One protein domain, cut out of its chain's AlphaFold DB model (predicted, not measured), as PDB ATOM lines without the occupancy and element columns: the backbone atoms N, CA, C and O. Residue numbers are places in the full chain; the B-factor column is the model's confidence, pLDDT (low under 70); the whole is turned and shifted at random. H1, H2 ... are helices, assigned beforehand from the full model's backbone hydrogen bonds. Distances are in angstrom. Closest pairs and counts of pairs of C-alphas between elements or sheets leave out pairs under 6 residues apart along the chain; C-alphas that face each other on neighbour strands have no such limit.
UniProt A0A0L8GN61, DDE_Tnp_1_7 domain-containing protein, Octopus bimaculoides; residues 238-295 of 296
ATOM      1  N   VAL A 238      42.964 125.643  54.203       87.00
ATOM      2  CA  VAL A 238      42.628 126.948  53.609       87.00
ATOM      3  C   VAL A 238      41.131 127.078  53.323       87.00
ATOM      4  O   VAL A 238      40.536 128.108  53.642       87.00
ATOM      5  N   CYS A 239      40.492 126.047  52.757       88.19
ATOM      6  CA  CYS A 239      39.044 126.058  52.517       88.19
ATOM      7  C   CYS A 239      38.259 126.171  53.823       88.19
ATOM      8  O   CYS A 239      37.280 126.914  53.893       88.19
ATOM      9  N   LEU A 240      38.699 125.452  54.858       88.06
ATOM     10  CA  LEU A 240      38.095 125.520  56.181       88.06
ATOM     11  C   LEU A 240      38.249 126.919  56.791       88.06
ATOM     12  O   LEU A 240      37.261 127.492  57.242       88.06
ATOM     13  N   GLY A 241      39.446 127.509  56.724       88.19
ATOM     14  CA  GLY A 241      39.696 128.866  57.213       88.19
ATOM     15  C   GLY A 241      38.860 129.930  56.494       88.19
ATOM     16  O   GLY A 241      38.295 130.813  57.138       88.19
ATOM     17  N   LYS A 242      38.710 129.825  55.165       88.62
ATOM     18  CA  LYS A 242      37.830 130.711  54.379       88.62
ATOM     19  C   LYS A 242      36.363 130.570  54.795       88.62
ATOM     20  O   LYS A 242      35.693 131.578  54.992       88.62
ATOM     21  N   HIS A 243      35.881 129.339  54.958       89.75
ATOM     22  CA  HIS A 243      34.510 129.066  55.387       89.75
ATOM     23  C   HIS A 243      34.221 129.631  56.780       89.75
ATOM     24  O   HIS A 243      33.224 130.323  56.970       89.75
ATOM     25  N   ASN A 244      35.109 129.374  57.744       88.88
ATOM     26  CA  ASN A 244      34.925 129.814  59.125       88.88
ATOM     27  C   ASN A 244      34.904 131.344  59.230       88.88
ATOM     28  O   ASN A 244      34.030 131.886  59.899       88.88
ATOM     29  N   ARG A 245      35.794 132.049  58.518       88.19
ATOM     30  CA  ARG A 245      35.790 133.522  58.500       88.19
ATOM     31  C   ARG A 245      34.539 134.102  57.850       88.19
ATOM     32  O   ARG A 245      33.949 135.020  58.403       88.19
ATOM     33  N   ALA A 246      34.087 133.535  56.732       88.00
ATOM     34  CA  ALA A 246      32.839 133.965  56.103       88.00
ATOM     35  C   ALA A 246      31.622 133.731  57.021       88.00
ATOM     36  O   ALA A 246      30.721 134.564  57.069       88.00
ATOM     37  N   ARG A 247      31.617 132.635  57.796       88.56
ATOM     38  CA  ARG A 247      30.573 132.346  58.793       88.56
ATOM     39  C   ARG A 247      30.620 133.302  59.985       88.56
ATOM     40  O   ARG A 247      29.569 133.663  60.491       88.56
ATOM     41  N   GLN A 248      31.812 133.701  60.425       87.69
ATOM     42  CA  GLN A 248      31.979 134.697  61.487       87.69
ATOM     43  C   GLN A 248      31.511 136.084  61.041       87.69
ATOM     44  O   GLN A 248      30.858 136.778  61.810       87.69
ATOM     45  N   GLN A 249      31.813 136.471  59.800       88.75
ATOM     46  CA  GLN A 249      31.393 137.758  59.239       88.75
ATOM     47  C   GLN A 249      29.884 137.811  58.976       88.75
ATOM     48  O   GLN A 249      29.269 138.839  59.219       88.75
ATOM     49  N   ASN A 250      29.287 136.700  58.530       89.00
ATOM     50  CA  ASN A 250      27.856 136.597  58.246       89.00
ATOM     51  C   ASN A 250      27.243 135.344  58.911       89.00
ATOM     52  O   ASN A 250      27.046 134.322  58.240       89.00
ATOM     53  N   PRO A 251      26.902 135.397  60.214       86.44
ATOM     54  CA  PRO A 251      26.385 134.241  60.958       86.44
ATOM     55  C   PRO A 251      25.073 133.682  60.394       86.44
ATOM     56  O   PRO A 251      24.865 132.465  60.391       86.44
ATOM     57  N   SER A 252      24.223 134.564  59.864       88.44
ATOM     58  CA  SER A 252      22.903 134.238  59.311       88.44
ATOM     59  C   SER A 252      22.931 133.786  57.846       88.44
ATOM     60  O   SER A 252      21.888 133.428  57.306       88.44
ATOM     61  N   ALA A 253      24.096 133.787  57.183       85.88
ATOM     62  CA  ALA A 253      24.198 133.356  55.788       85.88
ATOM     63  C   ALA A 253      23.801 131.879  55.634       85.88
ATOM     64  O   ALA A 253      24.175 131.030  56.455       85.88
ATOM     65  N   ALA A 254      23.077 131.538  54.567       87.38
ATOM     66  CA  ALA A 254      22.769 130.142  54.285       87.38
ATOM     67  C   ALA A 254      24.048 129.394  53.870       87.38
ATOM     68  O   ALA A 254      24.968 129.955  53.281       87.38
ATOM     69  N   TYR A 255      24.115 128.091  54.158       84.38
ATOM     70  CA  TYR A 255      25.322 127.288  53.910       84.38
ATOM     71  C   TYR A 255      25.790 127.319  52.444       84.38
ATOM     72  O   TYR A 255      26.988 127.269  52.176       84.38
ATOM     73  N   LYS A 256      24.841 127.424  51.506       84.44
ATOM     74  CA  LYS A 256      25.085 127.527  50.060       84.44
ATOM     75  C   LYS A 256      25.852 128.794  49.654       84.44
ATOM     76  O   LYS A 256      26.558 128.754  48.652       84.44
ATOM     77  N   ASP A 257      25.750 129.858  50.450       83.44
ATOM     78  CA  ASP A 257      26.351 131.168  50.176       83.44
ATOM     79  C   ASP A 257      27.745 131.304  50.819       83.44
ATOM     80  O   ASP A 257      28.449 132.291  50.619       83.44
ATOM     81  N   LEU A 258      28.173 130.292  51.584       86.94
ATOM     82  CA  LEU A 258      29.487 130.247  52.216       86.94
ATOM     83  C   LEU A 258      30.516 129.521  51.336       86.94
ATOM     84  O   LEU A 258      30.180 128.580  50.611       86.94
ATOM     85  N   PRO A 259      31.813 129.869  51.457       86.56
ATOM     86  CA  PRO A 259      32.886 129.156  50.777       86.56
ATOM     87  C   PRO A 259      32.840 127.647  51.051       86.56
ATOM     88  O   PRO A 259      32.674 127.205  52.193       86.56
ATOM     89  N   LYS A 260      33.012 126.839  49.999       84.19
ATOM     90  CA  LYS A 260      32.944 125.376  50.103       84.19
ATOM     91  C   LYS A 260      34.136 124.805  50.876       84.19
ATOM     92  O   LYS A 260      35.288 125.179  50.663       84.19
ATOM     93  N   LYS A 261      33.851 123.817  51.729       86.44
ATOM     94  CA  LYS A 261      34.850 123.032  52.468       86.44
ATOM     95  C   LYS A 261      35.249 121.785  51.682       86.44
ATOM     96  O   LYS A 261      34.618 120.736  51.824       86.44
ATOM     97  N   SER A 262      36.303 121.888  50.882       84.56
ATOM     98  CA  SER A 262      36.805 120.769  50.080       84.56
ATOM     99  C   SER A 262      37.442 119.677  50.947       84.56
ATOM    100  O   SER A 262      38.308 119.961  51.781       84.56
ATOM    101  N   LYS A 263      37.031 118.421  50.724       83.56
ATOM    102  CA  LYS A 263      37.795 117.246  51.167       83.56
ATOM    103  C   LYS A 263      39.061 117.129  50.317       83.56
ATOM    104  O   LYS A 263      39.049 117.523  49.150       83.56
ATOM    105  N   THR A 264      40.146 116.623  50.888       80.50
ATOM    106  CA  THR A 264      41.402 116.431  50.155       80.50
ATOM    107  C   THR A 264      42.162 115.222  50.674       80.50
ATOM    108  O   THR A 264      42.151 114.938  51.867       80.50
ATOM    109  N   VAL A 265      42.842 114.537  49.762       77.75
ATOM    110  CA  VAL A 265      43.808 113.473  50.068       77.75
ATOM    111  C   VAL A 265      45.251 113.973  49.964       77.75
ATOM    112  O   VAL A 265      46.179 113.259  50.322       77.75
ATOM    113  N   TYR A 266      45.452 115.209  49.490       78.75
ATOM    114  CA  TYR A 266      46.779 115.774  49.288       78.75
ATOM    115  C   TYR A 266      47.322 116.362  50.591       78.75
ATOM    116  O   TYR A 266      46.744 117.286  51.177       78.75
ATOM    117  N   TRP A 267      48.455 115.815  51.016       76.69
ATOM    118  CA  TRP A 267      49.182 116.176  52.223       76.69
ATOM    119  C   TRP A 267      50.524 116.812  51.861       76.69
ATOM    120  O   TRP A 267      51.290 116.259  51.069       76.69
ATOM    121  N   CYS A 268      50.831 117.966  52.448       74.56
ATOM    122  CA  CYS A 268      52.152 118.565  52.331       74.56
ATOM    123  C   CYS A 268      53.062 118.044  53.447       74.56
ATOM    124  O   CYS A 268      52.850 118.363  54.616       74.56
ATOM    125  N   ASN A 269      54.115 117.300  53.094       67.25
ATOM    126  CA  ASN A 269      55.061 116.790  54.090       67.25
ATOM    127  C   ASN A 269      55.914 117.892  54.753       67.25
ATOM    128  O   ASN A 269      56.378 117.698  55.872       67.25
ATOM    129  N   TYR A 270      56.093 119.039  54.091       71.50
ATOM    130  CA  TYR A 270      56.840 120.181  54.627       71.50
ATOM    131  C   TYR A 270      55.994 120.992  55.612       71.50
ATOM    132  O   TYR A 270      56.391 121.182  56.755       71.50
ATOM    133  N   CYS A 271      54.790 121.394  55.202       73.00
ATOM    134  CA  CYS A 271      53.897 122.221  56.024       73.00
ATOM    135  C   CYS A 271      53.052 121.437  57.020       73.00
ATOM    136  O   CYS A 271      52.310 122.038  57.788       73.00
ATOM    137  N   LYS A 272      53.099 120.104  56.958       81.44
ATOM    138  CA  LYS A 272      52.270 119.211  57.768       81.44
ATOM    139  C   LYS A 272      50.781 119.601  57.723       81.44
ATOM    140  O   LYS A 272      50.097 119.643  58.742       81.44
ATOM    141  N   ALA A 273      50.274 119.876  56.519       81.81
ATOM    142  CA  ALA A 273      48.904 120.332  56.303       81.81
ATOM    143  C   ALA A 273      48.229 119.644  55.108       81.81
ATOM    144  O   ALA A 273      48.859 119.353  54.086       81.81
ATOM    145  N   PHE A 274      46.914 119.440  55.224       85.88
ATOM    146  CA  PHE A 274      46.056 118.988  54.130       85.88
ATOM    147  C   PHE A 274      45.605 120.179  53.282       85.88
ATOM    148  O   PHE A 274      44.978 121.116  53.786       85.88
ATOM    149  N   LEU A 275      45.885 120.136  51.980       84.50
ATOM    150  CA  LEU A 275      45.594 121.219  51.036       84.50
ATOM    151  C   LEU A 275      44.860 120.660  49.819       84.50
ATOM    152  O   LEU A 275      45.146 119.554  49.380       84.50
ATOM    153  N   CYS A 276      43.889 121.382  49.259       84.12
ATOM    154  CA  CYS A 276      43.232 120.955  48.021       84.12
ATOM    155  C   CYS A 276      43.903 121.568  46.788       84.12
ATOM    156  O   CYS A 276      44.347 122.719  46.801       84.12
ATOM    157  N   ILE A 277      43.916 120.802  45.700       74.50
ATOM    158  CA  ILE A 277      44.339 121.263  44.379       74.50
ATOM    159  C   ILE A 277      43.072 121.700  43.637       74.50
ATOM    160  O   ILE A 277      42.191 120.885  43.378       74.50
ATOM    161  N   GLY A 278      42.948 123.005  43.397       65.88
ATOM    162  CA  GLY A 278      41.850 123.612  42.638       65.88
ATOM    163  C   GLY A 278      42.307 124.048  41.246       65.88
ATOM    164  O   GLY A 278      43.477 123.890  40.899       65.88
ATOM    165  N   VAL A 279      41.393 124.635  40.468       58.44
ATOM    166  CA  VAL A 279      41.712 125.262  39.173       58.44
ATOM    167  C   VAL A 279      42.768 126.373  39.333       58.44
ATOM    168  O   VAL A 279      42.903 126.935  40.430       58.44
ATOM    169  N   PRO A 280      43.528 126.713  38.273       44.38
ATOM    170  CA  PRO A 280      44.451 127.849  38.293       44.38
ATOM    171  C   PRO A 280      43.752 129.110  38.837       44.38
ATOM    172  O   PRO A 280      42.591 129.342  38.524       44.38
ATOM    173  N   GLN A 281      44.438 129.885  39.688       53.38
ATOM    174  CA  GLN A 281      43.916 131.045  40.452       53.38
ATOM    175  C   GLN A 281      42.998 130.739  41.659       53.38
ATOM    176  O   GLN A 281      42.745 131.630  42.464       53.38
ATOM    177  N   GLN A 282      42.567 129.488  41.868       61.38
ATOM    178  CA  GLN A 282      41.835 129.053  43.075       61.38
ATOM    179  C   GLN A 282      42.580 127.965  43.865       61.38
ATOM    180  O   GLN A 282      42.003 127.288  44.722       61.38
ATOM    181  N   ASN A 283      43.867 127.757  43.574       70.50
ATOM    182  CA  ASN A 283      44.649 126.755  44.276       70.50
ATOM    183  C   ASN A 283      44.884 127.198  45.735       70.50
ATOM    184  O   ASN A 283      45.285 128.320  46.032       70.50
ATOM    185  N   CYS A 284      44.592 126.300  46.675       81.31
ATOM    186  CA  CYS A 284      44.779 126.590  48.095       81.31
ATOM    187  C   CYS A 284      46.250 126.508  48.516       81.31
ATOM    188  O   CYS A 284      46.588 126.935  49.610       81.31
ATOM    189  N   TRP A 285      47.120 125.986  47.651       79.00
ATOM    190  CA  TRP A 285      48.557 125.914  47.884       79.00
ATOM    191  C   TRP A 285      49.191 127.303  47.877       79.00
ATOM    192  O   TRP A 285      49.833 127.677  48.850       79.00
ATOM    193  N   HIS A 286      48.950 128.103  46.837       75.62
ATOM    194  CA  HIS A 286      49.453 129.472  46.768       75.62
ATOM    195  C   HIS A 286      48.868 130.336  47.887       75.62
ATOM    196  O   HIS A 286      49.610 131.029  48.566       75.62
ATOM    197  N   ASP A 287      47.560 130.234  48.150       76.75
ATOM    198  CA  ASP A 287      46.929 130.953  49.262       76.75
ATOM    199  C   ASP A 287      47.519 130.579  50.623       76.75
ATOM    200  O   ASP A 287      47.649 131.455  51.478       76.75
ATOM    201  N   TYR A 288      47.866 129.301  50.824       79.75
ATOM    202  CA  TYR A 288      48.514 128.859  52.050       79.75
ATOM    203  C   TYR A 288      49.868 129.542  52.199       79.75
ATOM    204  O   TYR A 288      50.079 130.143  53.229       79.75
ATOM    205  N   TYR A 289      50.739 129.559  51.185       74.75
ATOM    206  CA  TYR A 289      52.083 130.157  51.297       74.75
ATOM    207  C   TYR A 289      52.150 131.678  51.118       74.75
ATOM    208  O   TYR A 289      53.136 132.290  51.506       74.75
ATOM    209  N   ALA A 290      51.148 132.312  50.520       75.62
ATOM    210  CA  ALA A 290      51.174 133.753  50.271       75.62
ATOM    211  C   ALA A 290      50.528 134.566  51.401       75.62
ATOM    212  O   ALA A 290      50.717 135.779  51.473       75.62
ATOM    213  N   LYS A 291      49.720 133.936  52.266       76.94
ATOM    214  CA  LYS A 291      48.905 134.646  53.261       76.94
ATOM    215  C   LYS A 291      49.130 134.075  54.660       76.94
ATOM    216  O   LYS A 291      48.625 133.006  54.997       76.94
ATOM    217  N   VAL A 292      49.789 134.867  55.508       71.62
ATOM    218  CA  VAL A 292      50.141 134.543  56.909       71.62
ATOM    219  C   VAL A 292      48.938 134.079  57.747       71.62
ATOM    220  O   VAL A 292      49.065 133.262  58.651       71.62
ATOM    221  N   GLN A 293      47.732 134.536  57.410       72.19
ATOM    222  CA  GLN A 293      46.471 134.184  58.082       72.19
ATOM    223  C   GLN A 293      46.063 132.694  58.016       72.19
ATOM    224  O   GLN A 293      44.988 132.339  58.505       72.19
ATOM    225  N   PHE A 294      46.845 131.843  57.348       68.50
ATOM    226  CA  PHE A 294      46.641 130.390  57.283       68.50
ATOM    227  C   PHE A 294      47.774 129.587  57.940       68.50
ATOM    228  O   PHE A 294      47.743 128.362  57.885       68.50
ATOM    229  N   TRP A 295      48.772 130.260  58.523       63.97
ATOM    230  CA  TRP A 295      49.979 129.640  59.089       63.97
ATOM    231  C   TRP A 295      49.862 129.352  60.593       63.97
ATOM    232  O   TRP A 295      50.832 128.910  61.200       63.97
TER     233      TRP A 295
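AT A GLANCE: This is residues 238 to 295 of the 296 residues of the protein "DDE_Tnp_1_7 domain-containing protein" of Octopus bimaculoides (UniProt A0A0L8GN61). With little regular structure, the model is two helices, H1 and the shorter H2, that meet near their first residues as an L, and a long loop, residues 250 to 283, that folds back from the far end of H1 past that helix to H2. The printed part has 58 residues, with H1 before H2 and no named strand; the class is all helix, with 19 residues in named elements. It is only just compact, close to loose, with a radius of gyration of the C-alphas of 12.1 A, and elongated, 37 by 21 by 19 A.

HOW THE PARTS SIT: H1, residues 238 to 249, touches H2, residues 284 to 290, with residues 238 to 239 alone. Their closest C-alphas, those of Val 238 and Cys 284, are 5.9 A apart. Their lines are about perpendicular, at 79 degrees. In H1 and H2 every O i to N i+4 pair is within hydrogen-bond range. Residues 267 to 268 pair with residues 273 to 274, antiparallel.

IN THESE COORDINATES: H1 begins at C-alpha 238 (42.628, 126.948, 53.609) and is 16.6 A long from first to last C-alpha. H2, 9.8 A long, ends at C-alpha 290 (51.174, 133.753, 50.271).

THE WHOLE: The C-alphas farthest apart, those of Ser 252 and Tyr 270, are 37.0 A apart. The link H1 to H2 is long, and the printed part has no cut. The pLDDT is under 70 at residues 269, 278 to 282 and 294 to 295.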